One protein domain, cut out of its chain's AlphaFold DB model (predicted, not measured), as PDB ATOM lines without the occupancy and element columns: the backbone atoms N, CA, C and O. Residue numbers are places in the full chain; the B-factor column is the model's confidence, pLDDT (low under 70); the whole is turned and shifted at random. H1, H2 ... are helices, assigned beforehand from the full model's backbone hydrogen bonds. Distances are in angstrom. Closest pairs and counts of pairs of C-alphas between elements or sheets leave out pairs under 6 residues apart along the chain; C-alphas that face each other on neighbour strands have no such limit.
ATOM      1  N   GLU A   2    -134.730 147.837  89.574       88.62
ATOM      2  CA  GLU A   2    -134.017 148.064  90.847       88.62
ATOM      3  C   GLU A   2    -132.920 149.140  90.787       88.62
ATOM      4  O   GLU A   2    -132.920 150.051  91.605       88.62
ATOM      5  N   HIS A   3    -132.047 149.125  89.772       91.00
ATOM      6  CA  HIS A   3    -130.999 150.147  89.619       91.00
ATOM      7  C   HIS A   3    -131.560 151.567  89.452       91.00
ATOM      8  O   HIS A   3    -130.973 152.518  89.954       91.00
ATOM      9  N   LEU A   4    -132.706 151.719  88.778       90.44
ATOM     10  CA  LEU A   4    -133.362 153.022  88.623       90.44
ATOM     11  C   LEU A   4    -133.910 153.527  89.959       90.44
ATOM     12  O   LEU A   4    -133.784 154.709  90.258       90.44
ATOM     13  N   LEU A   5    -134.472 152.634  90.775       93.38
ATOM     14  CA  LEU A   5    -134.938 152.978  92.118       93.38
ATOM     15  C   LEU A   5    -133.768 153.394  93.017       93.38
ATOM     16  O   LEU A   5    -133.873 154.402  93.705       93.38
ATOM     17  N   ILE A   6    -132.639 152.682  92.939       93.69
ATOM     18  CA  ILE A   6    -131.403 153.037  93.652       93.69
ATOM     19  C   ILE A   6    -130.914 154.430  93.236       93.69
ATOM     20  O   ILE A   6    -130.588 155.245  94.093       93.69
ATOM     21  N   LEU A   7    -130.894 154.738  91.934       93.25
ATOM     22  CA  LEU A   7    -130.489 156.061  91.448       93.25
ATOM     23  C   LEU A   7    -131.393 157.174  91.996       93.25
ATOM     24  O   LEU A   7    -130.887 158.189  92.470       93.25
ATOM     25  N   LEU A   8    -132.714 156.982  91.965       93.31
ATOM     26  CA  LEU A   8    -133.673 157.959  92.487       93.31
ATOM     27  C   LEU A   8    -133.559 158.137  94.007       93.31
ATOM     28  O   LEU A   8    -133.645 159.263  94.496       93.31
ATOM     29  N   ASP A   9    -133.333 157.051  94.746       94.12
ATOM     30  CA  ASP A   9    -133.149 157.093  96.197       94.12
ATOM     31  C   ASP A   9    -131.869 157.848  96.582       94.12
ATOM     32  O   ASP A   9    -131.907 158.765  97.404       94.12
ATOM     33  N   VAL A  10    -130.752 157.563  95.901       94.31
ATOM     34  CA  VAL A  10    -129.493 158.300  96.090       94.31
ATOM     35  C   VAL A  10    -129.679 159.791  95.782       94.31
ATOM     36  O   VAL A  10    -129.254 160.630  96.574       94.31
ATOM     37  N   ILE A  11    -130.374 160.151  94.696       94.94
ATOM     38  CA  ILE A  11    -130.666 161.560  94.357       94.94
ATOM     39  C   ILE A  11    -131.486 162.245  95.460       94.94
ATOM     40  O   ILE A  11    -131.202 163.388  95.840       94.94
ATOM     41  N   LYS A  12    -132.489 161.555  96.009       95.31
ATOM     42  CA  LYS A  12    -133.311 162.069  97.111       95.31
ATOM     43  C   LYS A  12    -132.476 162.289  98.378       95.31
ATOM     44  O   LYS A  12    -132.581 163.351  99.001       95.31
ATOM     45  N   LYS A  13    -131.618 161.332  98.741       94.44
ATOM     46  CA  LYS A  13    -130.697 161.442  99.886       94.44
ATOM     47  C   LYS A  13    -129.698 162.589  99.711       94.44
ATOM     48  O   LYS A  13    -129.455 163.332 100.657       94.44
ATOM     49  N   LEU A  14    -129.194 162.805  98.493       93.00
ATOM     50  CA  LEU A  14    -128.317 163.937  98.171       93.00
ATOM     51  C   LEU A  14    -129.028 165.285  98.313       93.00
ATOM     52  O   LEU A  14    -128.487 166.202  98.922       93.00
ATOM     53  N   THR A  15    -130.256 165.393  97.804       94.50
ATOM     54  CA  THR A  15    -131.049 166.634  97.879       94.50
ATOM     55  C   THR A  15    -131.401 166.995  99.323       94.50
ATOM     56  O   THR A  15    -131.476 168.167  99.679       94.50
ATOM     57  N   THR A  16    -131.596 165.983 100.167       93.94
ATOM     58  CA  THR A  16    -131.903 166.147 101.595       93.94
ATOM     59  C   THR A  16    -130.660 166.215 102.487       93.94
ATOM     60  O   THR A  16    -130.805 166.356 103.695       93.94
ATOM     61  N   LEU A  17    -129.452 166.149 101.908       91.31
ATOM     62  CA  LEU A  17    -128.164 166.173 102.613       91.31
ATOM     63  C   LEU A  17    -127.995 165.065 103.676       91.31
ATOM     64  O   LEU A  17    -127.221 165.218 104.619       91.31
ATOM     65  N   ASN A  18    -128.633 163.907 103.482       90.56
ATOM     66  CA  ASN A  18    -128.513 162.735 104.361       90.56
ATOM     67  C   ASN A  18    -127.496 161.723 103.807       90.56
ATOM     68  O   ASN A  18    -127.835 160.604 103.419       90.56
ATOM     69  N   LEU A  19    -126.224 162.127 103.720       87.56
ATOM     70  CA  LEU A  19    -125.180 161.333 103.052       87.56
ATOM     71  C   LEU A  19    -124.745 160.091 103.847       87.56
ATOM     72  O   LEU A  19    -124.246 159.137 103.254       87.56
ATOM     73  N   SER A  20    -124.928 160.089 105.170       90.44
ATOM     74  CA  SER A  20    -124.538 158.977 106.049       90.44
ATOM     75  C   SER A  20    -125.359 157.705 105.836       90.44
ATOM     76  O   SER A  20    -124.926 156.629 106.233       90.44
ATOM     77  N   GLU A  21    -126.532 157.816 105.211       90.12
ATOM     78  CA  GLU A  21    -127.458 156.702 104.970       90.12
ATOM     79  C   GLU A  21    -127.250 156.022 103.604       90.12
ATOM     80  O   GLU A  21    -128.022 155.141 103.215       90.12
ATOM     81  N   ILE A  22    -126.245 156.451 102.831       91.62
ATOM     82  CA  ILE A  22    -125.971 155.892 101.506       91.62
ATOM     83  C   ILE A  22    -125.010 154.712 101.638       91.62
ATOM     84  O   ILE A  22    -123.859 154.857 102.055       91.62
ATOM     85  N   ASN A  23    -125.465 153.537 101.209       94.19
ATOM     86  CA  ASN A  23    -124.643 152.334 101.217       94.19
ATOM     87  C   ASN A  23    -123.550 152.388 100.139       94.19
ATOM     88  O   ASN A  23    -123.742 152.934  99.051       94.19
ATOM     89  N   GLN A  24    -122.420 151.710 100.371       93.94
ATOM     90  CA  GLN A  24    -121.334 151.623  99.382       93.94
ATOM     91  C   GLN A  24    -121.808 151.037  98.037       93.94
ATOM     92  O   GLN A  24    -121.364 151.463  96.971       93.94
ATOM     93  N   HIS A  25    -122.716 150.060  98.076       93.06
ATOM     94  CA  HIS A  25    -123.297 149.457  96.877       93.06
ATOM     95  C   HIS A  25    -124.106 150.470  96.046       93.06
ATOM     96  O   HIS A  25    -123.900 150.569  94.836       93.06
ATOM     97  N   GLU A  26    -124.968 151.254  96.701       93.44
ATOM     98  CA  GLU A  26    -125.767 152.316  96.074       93.44
ATOM     99  C   GLU A  26    -124.857 153.373  95.442       93.44
ATOM    100  O   GLU A  26    -125.046 153.753  94.283       93.44
ATOM    101  N   TRP A  27    -123.799 153.759  96.165       94.69
ATOM    102  CA  TRP A  27    -122.811 154.713  95.676       94.69
ATOM    103  C   TRP A  27    -122.095 154.241  94.414       94.69
ATOM    104  O   TRP A  27    -121.958 155.006  93.460       94.69
ATOM    105  N   ARG A  28    -121.666 152.977  94.375       95.06
ATOM    106  CA  ARG A  28    -120.993 152.405  93.197       95.06
ATOM    107  C   ARG A  28    -121.900 152.391  91.970       95.06
ATOM    108  O   ARG A  28    -121.438 152.702  90.876       95.06
ATOM    109  N   ILE A  29    -123.178 152.050  92.147       95.12
ATOM    110  CA  ILE A  29    -124.158 152.067  91.055       95.12
ATOM    111  C   ILE A  29    -124.345 153.493  90.540       95.12
ATOM    112  O   ILE A  29    -124.243 153.725  89.335       95.12
ATOM    113  N   PHE A  30    -124.563 154.451  91.440       95.62
ATOM    114  CA  PHE A  30    -124.737 155.851  91.066       95.62
ATOM    115  C   PHE A  30    -123.526 156.408  90.312       95.62
ATOM    116  O   PHE A  30    -123.681 157.007  89.248       95.62
ATOM    117  N   GLN A  31    -122.315 156.144  90.807       95.12
ATOM    118  CA  GLN A  31    -121.078 156.567  90.152       95.12
ATOM    119  C   GLN A  31    -120.900 155.937  88.769       95.12
ATOM    120  O   GLN A  31    -120.518 156.640  87.838       95.12
ATOM    121  N   ALA A  32    -121.200 154.646  88.601       96.12
ATOM    122  CA  ALA A  32    -121.059 153.969  87.313       96.12
ATOM    123  C   ALA A  32    -121.972 154.584  86.238       96.12
ATOM    124  O   ALA A  32    -121.510 154.904  85.139       96.12
ATOM    125  N   TYR A  33    -123.249 154.807  86.563       95.88
ATOM    126  CA  TYR A  33    -124.185 155.459  85.643       95.88
ATOM    127  C   TYR A  33    -123.838 156.932  85.409       95.88
ATOM    128  O   TYR A  33    -123.922 157.397  84.272       95.88
ATOM    129  N   GLY A  34    -123.405 157.651  86.448       96.25
ATOM    130  CA  GLY A  34    -122.954 159.036  86.331       96.25
ATOM    131  C   GLY A  34    -121.740 159.177  85.413       96.25
ATOM    132  O   GLY A  34    -121.742 160.027  84.526       96.25
ATOM    133  N   PHE A  35    -120.738 158.306  85.564       97.56
ATOM    134  CA  PHE A  35    -119.555 158.286  84.704       97.56
ATOM    135  C   PHE A  35    -119.918 157.977  83.251       97.56
ATOM    136  O   PHE A  35    -119.503 158.699  82.348       97.56
ATOM    137  N   PHE A  36    -120.735 156.946  83.018       97.06
ATOM    138  CA  PHE A  36    -121.184 156.599  81.671       97.06
ATOM    139  C   PHE A  36    -121.935 157.758  81.001       97.06
ATOM    140  O   PHE A  36    -121.610 158.134  79.874       97.06
ATOM    141  N   LEU A  37    -122.899 158.361  81.706       97.44
ATOM    142  CA  LEU A  37    -123.661 159.499  81.197       97.44
ATOM    143  C   LEU A  37    -122.745 160.684  80.898       97.44
ATOM    144  O   LEU A  37    -122.881 161.293  79.840       97.44
ATOM    145  N   LEU A  38    -121.792 160.983  81.783       98.00
ATOM    146  CA  LEU A  38    -120.831 162.063  81.587       98.00
ATOM    147  C   LEU A  38    -119.972 161.838  80.339       98.00
ATOM    148  O   LEU A  38    -119.807 162.761  79.548       98.00
ATOM    149  N   VAL A  39    -119.461 160.624  80.125       98.31
ATOM    150  CA  VAL A  39    -118.655 160.294  78.938       98.31
ATOM    151  C   VAL A  39    -119.475 160.440  77.655       98.31
ATOM    152  O   VAL A  39    -119.004 161.051  76.694       98.31
ATOM    153  N   VAL A  40    -120.713 159.935  77.637       98.50
ATOM    154  CA  VAL A  40    -121.622 160.089  76.487       98.50
ATOM    155  C   VAL A  40    -121.932 161.566  76.239       98.50
ATOM    156  O   VAL A  40    -121.825 162.033  75.108       98.50
ATOM    157  N   PHE A  41    -122.260 162.316  77.290       98.31
ATOM    158  CA  PHE A  41    -122.540 163.747  77.212       98.31
ATOM    159  C   PHE A  41    -121.347 164.534  76.658       98.31
ATOM    160  O   PHE A  41    -121.508 165.285  75.698       98.31
ATOM    161  N   LEU A  42    -120.144 164.324  77.202       98.38
ATOM    162  CA  LEU A  42    -118.921 164.977  76.728       98.38
ATOM    163  C   LEU A  42    -118.628 164.631  75.267       98.38
ATOM    164  O   LEU A  42    -118.266 165.515  74.494       98.38
ATOM    165  N   SER A  43    -118.845 163.376  74.871       98.31
ATOM    166  CA  SER A  43    -118.687 162.946  73.479       98.31
ATOM    167  C   SER A  43    -119.667 163.679  72.557       98.31
ATOM    168  O   SER A  43    -119.259 164.222  71.533       98.31
ATOM    169  N   LEU A  44    -120.948 163.763  72.931       98.38
ATOM    170  CA  LEU A  44    -121.966 164.475  72.151       98.38
ATOM    171  C   LEU A  44    -121.665 165.971  72.035       98.38
ATOM    172  O   LEU A  44    -121.801 166.529  70.946       98.38
ATOM    173  N   VAL A  45    -121.240 166.612  73.126       98.12
ATOM    174  CA  VAL A  45    -120.836 168.026  73.124       98.12
ATOM    175  C   VAL A  45    -119.639 168.236  72.202       98.12
ATOM    176  O   VAL A  45    -119.665 169.150  71.379       98.12
ATOM    177  N   LEU A  46    -118.628 167.367  72.277       97.75
ATOM    178  CA  LEU A  46    -117.442 167.444  71.428       97.75
ATOM    179  C   LEU A  46    -117.801 167.316  69.942       97.75
ATOM    180  O   LEU A  46    -117.421 168.172  69.145       97.75
ATOM    181  N   TYR A  47    -118.576 166.296  69.562       96.81
ATOM    182  CA  TYR A  47    -119.002 166.118  68.170       96.81
ATOM    183  C   TYR A  47    -119.918 167.245  67.689       96.81
ATOM    184  O   TYR A  47    -119.797 167.692  66.549       96.81
ATOM    185  N   SER A  48    -120.796 167.749  68.557       97.31
ATOM    186  CA  SER A  48    -121.640 168.906  68.239       97.31
ATOM    187  C   SER A  48    -120.799 170.162  68.007       97.31
ATOM    188  O   SER A  48    -121.093 170.936  67.097       97.31
ATOM    189  N   TYR A  49    -119.725 170.347  68.778       94.75
ATOM    190  CA  TYR A  49    -118.793 171.457  68.600       94.75
ATOM    191  C   TYR A  49    -117.981 171.331  67.304       94.75
ATOM    192  O   TYR A  49    -117.859 172.310  66.568       94.75
ATOM    193  N   LEU A  50    -117.500 170.128  66.973       92.88
ATOM    194  CA  LEU A  50    -116.852 169.864  65.683       92.88
ATOM    195  C   LEU A  50    -117.799 170.171  64.518       92.88
ATOM    196  O   LEU A  50    -117.434 170.890  63.592       92.88
ATOM    197  N   TYR A  51    -119.042 169.694  64.586       93.75
ATOM    198  CA  TYR A  51    -120.057 170.004  63.579       93.75
ATOM    199  C   TYR A  51    -120.321 171.512  63.461       93.75
ATOM    200  O   TYR A  51    -120.407 172.040  62.351       93.75
ATOM    201  N   HIS A  52    -120.421 172.219  64.589       90.75
ATOM    202  CA  HIS A  52    -120.545 173.674  64.609       90.75
ATOM    203  C   HIS A  52    -119.368 174.354  63.895       90.75
ATOM    204  O   HIS A  52    -119.601 175.265  63.102       90.75
ATOM    205  N   LEU A  53    -118.132 173.895  64.123       88.81
ATOM    206  CA  LEU A  53    -116.934 174.444  63.485       88.81
ATOM    207  C   LEU A  53    -116.999 174.320  61.955       88.81
ATOM    208  O   LEU A  53    -116.884 175.326  61.256       88.81
ATOM    209  N   TYR A  54    -117.290 173.120  61.444       88.06
ATOM    210  CA  TYR A  54    -117.437 172.887  60.001       88.06
ATOM    211  C   TYR A  54    -118.596 173.682  59.390       88.06
ATOM    212  O   TYR A  54    -118.514 174.165  58.259       88.06
ATOM    213  N   ARG A  55    -119.701 173.841  60.129       88.81
ATOM    214  CA  ARG A  55    -120.845 174.640  59.675       88.81
ATOM    215  C   ARG A  55    -120.498 176.128  59.591       88.81
ATOM    216  O   ARG A  55    -120.878 176.765  58.612       88.81
ATOM    217  N   ALA A  56    -119.794 176.670  60.584       86.75
ATOM    218  CA  ALA A  56    -119.366 178.070  60.606       86.75
ATOM    219  C   ALA A  56    -118.405 178.390  59.450       86.75
ATOM    220  O   ALA A  56    -118.512 179.454  58.832       86.75
ATOM    221  N   GLU A  57    -117.529 177.444  59.106       84.25
ATOM    222  CA  GLU A  57    -116.656 177.554  57.940       84.25
ATOM    223  C   GLU A  57    -117.453 177.522  56.630       84.25
ATOM    224  O   GLU A  57    -117.323 178.430  55.808       84.25
ATOM    225  N   LYS A  58    -118.339 176.530  56.451       83.38
ATOM    226  CA  LYS A  58    -119.166 176.398  55.239       83.38
ATOM    227  C   LYS A  58    -120.064 177.615  54.997       83.38
ATOM    228  O   LYS A  58    -120.324 177.969  53.850       83.38
ATOM    229  N   ASN A  59    -120.545 178.244  56.066       83.38
ATOM    230  CA  ASN A  59    -121.380 179.442  55.993       83.38
ATOM    231  C   ASN A  59    -120.574 180.728  55.734       83.38
ATOM    232  O   ASN A  59    -121.175 181.785  55.557       83.38
ATOM    233  N   GLY A  60    -119.238 180.662  55.727       78.12
ATOM    234  CA  GLY A  60    -118.370 181.821  55.531       78.12
ATOM    235  C   GLY A  60    -118.336 182.793  56.715       78.12
ATOM    236  O   GLY A  60    -117.803 183.889  56.575       78.12
ATOM    237  N   GLU A  61    -118.885 182.415  57.875       77.25
ATOM    238  CA  GLU A  61    -118.861 183.250  59.083       77.25
ATOM    239  C   GLU A  61    -117.447 183.326  59.657       77.25
ATOM    240  O   GLU A  61    -116.950 184.407  59.976       77.25
ATOM    241  N   ARG A  62    -116.787 182.167  59.787       76.31
ATOM    242  CA  ARG A  62    -115.417 182.088  60.289       76.31
ATOM    243  C   ARG A  62    -114.727 180.819  59.811       76.31
ATOM    244  O   ARG A  62    -115.120 179.718  60.176       76.31
ATOM    245  N   ASN A  63    -113.667 180.988  59.027       79.06
ATOM    246  CA  ASN A  63    -112.741 179.912  58.696       79.06
ATOM    247  C   ASN A  63    -111.638 179.900  59.764       79.06
ATOM    248  O   ASN A  63    -110.917 180.888  59.890       79.06
ATOM    249  N   TYR A  64    -111.549 178.829  60.555       76.19
ATOM    250  CA  TYR A  64    -110.514 178.683  61.582       76.19
ATOM    251  C   TYR A  64    -109.252 177.981  61.062       76.19
ATOM    252  O   TYR A  64    -108.184 178.163  61.644       76.19
ATOM    253  N   GLU A  65    -109.340 177.244  59.952       76.06
ATOM    254  CA  GLU A  65    -108.184 176.595  59.323       76.06
ATOM    255  C   GLU A  65    -107.173 177.613  58.788       76.06
ATOM    256  O   GLU A  65    -105.965 177.389  58.857       76.06
ATOM    257  N   LYS A  66    -107.627 178.799  58.366       81.25
ATOM    258  CA  LYS A  66    -106.720 179.872  57.926       81.25
ATOM    259  C   LYS A  66    -105.712 180.310  58.998       81.25
ATOM    260  O   LYS A  66    -104.629 180.764  58.653       81.25
ATOM    261  N   TYR A  67    -106.045 180.181  60.288       81.31
ATOM    262  CA  TYR A  67    -105.102 180.507  61.363       81.31
ATOM    263  C   TYR A  67    -104.020 179.433  61.515       81.31
ATOM    264  O   TYR A  67    -102.912 179.754  61.924       81.31
ATOM    265  N   ALA A  68    -104.322 178.173  61.184       80.06
ATOM    266  CA  ALA A  68    -103.314 177.118  61.142       80.06
ATOM    267  C   ALA A  68    -102.354 177.328  59.958       80.06
ATOM    268  O   ALA A  68    -101.145 177.173  60.121       80.06
ATOM    269  N   ASN A  69    -102.877 177.766  58.807       84.56
ATOM    270  CA  ASN A  69    -102.063 178.085  57.628       84.56
ATOM    271  C   ASN A  69    -101.169 179.318  57.816       84.56
ATOM    272  O   ASN A  69    -100.130 179.391  57.176       84.56
ATOM    273  N   LEU A  70    -101.492 180.233  58.740       83.25
ATOM    274  CA  LEU A  70    -100.638 181.388  59.057       83.25
ATOM    275  C   LEU A  70     -99.204 180.986  59.421       83.25
ATOM    276  O   LEU A  70     -98.272 181.704  59.109       83.25
ATOM    277  N   VAL A  71     -99.015 179.842  60.083       82.94
ATOM    278  CA  VAL A  71     -97.667 179.377  60.451       82.94
ATOM    279  C   VAL A  71     -96.856 178.961  59.219       82.94
ATOM    280  O   VAL A  71     -95.629 179.006  59.245       82.94
ATOM    281  N   LEU A  72     -97.531 178.527  58.153       84.00
ATOM    282  CA  LEU A  72     -96.903 178.159  56.884       84.00
ATOM    283  C   LEU A  72     -96.663 179.393  56.007       84.00
ATOM    284  O   LEU A  72     -95.618 179.488  55.366       84.00
ATOM    285  N   ASP A  73     -97.601 180.339  56.045       83.81
ATOM    286  CA  ASP A  73     -97.619 181.575  55.264       83.81
ATOM    287  C   ASP A  73     -97.330 182.793  56.175       83.81
ATOM    288  O   ASP A  73     -98.167 183.683  56.344       83.81
TER     289      ASP A  73
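AT A GLANCE: This is residues 2 to 73 of the 87 residues of the protein "Cytochrome c oxidase, cbb3-type, CcoQ subunit" of Campylobacter taeniopygiae (UniProt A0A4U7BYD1). One very long helix, H2, makes the length of this domain, with the shorter helix H1 packed across it near its first end and a small helix, H3, past its far end. The stretch of H2 from residue 35 to 52 stands free of other parts, and residues 66 to 73, of which 66 to 69 belong to H3, stick out at the far end. The printed part has 72 residues with three named helices in the order H1, H2, H3 and no named strand; the class is all helix. The whole is extended, with a radius of gyration of the C-alphas of 21.5 A and spans of 63 by 23 by 20 A.

HOW THE PARTS SIT: H1, residues 2 to 15, touches H2, residues 24 to 58, with 10 pairs of C-alphas within 8 A. The closest C-alphas of the two are those of Leu 7 and Phe 30, 5.8 A apart. H2 touches H1 with residues 26 to 30 alone. The lines of H1 and H2 stand at 86 degrees, about perpendicular, and their centres are 21.3 A apart. A short link of 8 residues joins them. After H2, a short link of 6 residues runs to H3, residues 65 to 69. H2 and H3 are apart, and so are H1 and H3. In H1, H2 and H3 every pair of O of residue i and N of residue i+4 inside the helix is within hydrogen-bond range.

IN THESE COORDINATES: H1 has 14 residues, begins at C-alpha 2 at (-134.017, 148.064, 90.847) and is 20.1 A long from first to last C-alpha. H2 has 35 residues, from C-alpha 24 at (-121.334, 151.623, 99.382) to C-alpha 58 at (-119.166, 176.398, 55.239), and these two C-alphas are 50.7 A apart. It is the longest helix by residues. H3 has 5 residues and ends with C-alpha 69 at (-102.063, 178.085, 57.628).

THE WHOLE: The outline is a rod. The two C-alphas farthest apart are those of Glu 21 and Asp 73, at 63.1 A, and the first and last printed C-alphas, those of Glu 2 and Asp 73, are 60.9 A apart. The printed part has no cut from residue 2 to residue 73. The links from H1 to H2 and from H2 to H3 are both short, and no link is long. The mean pLDDT of the printed part is 90.9, and no printed residue is under 70; the mean is 93 for H1, 94 for H2 and 81 for H3.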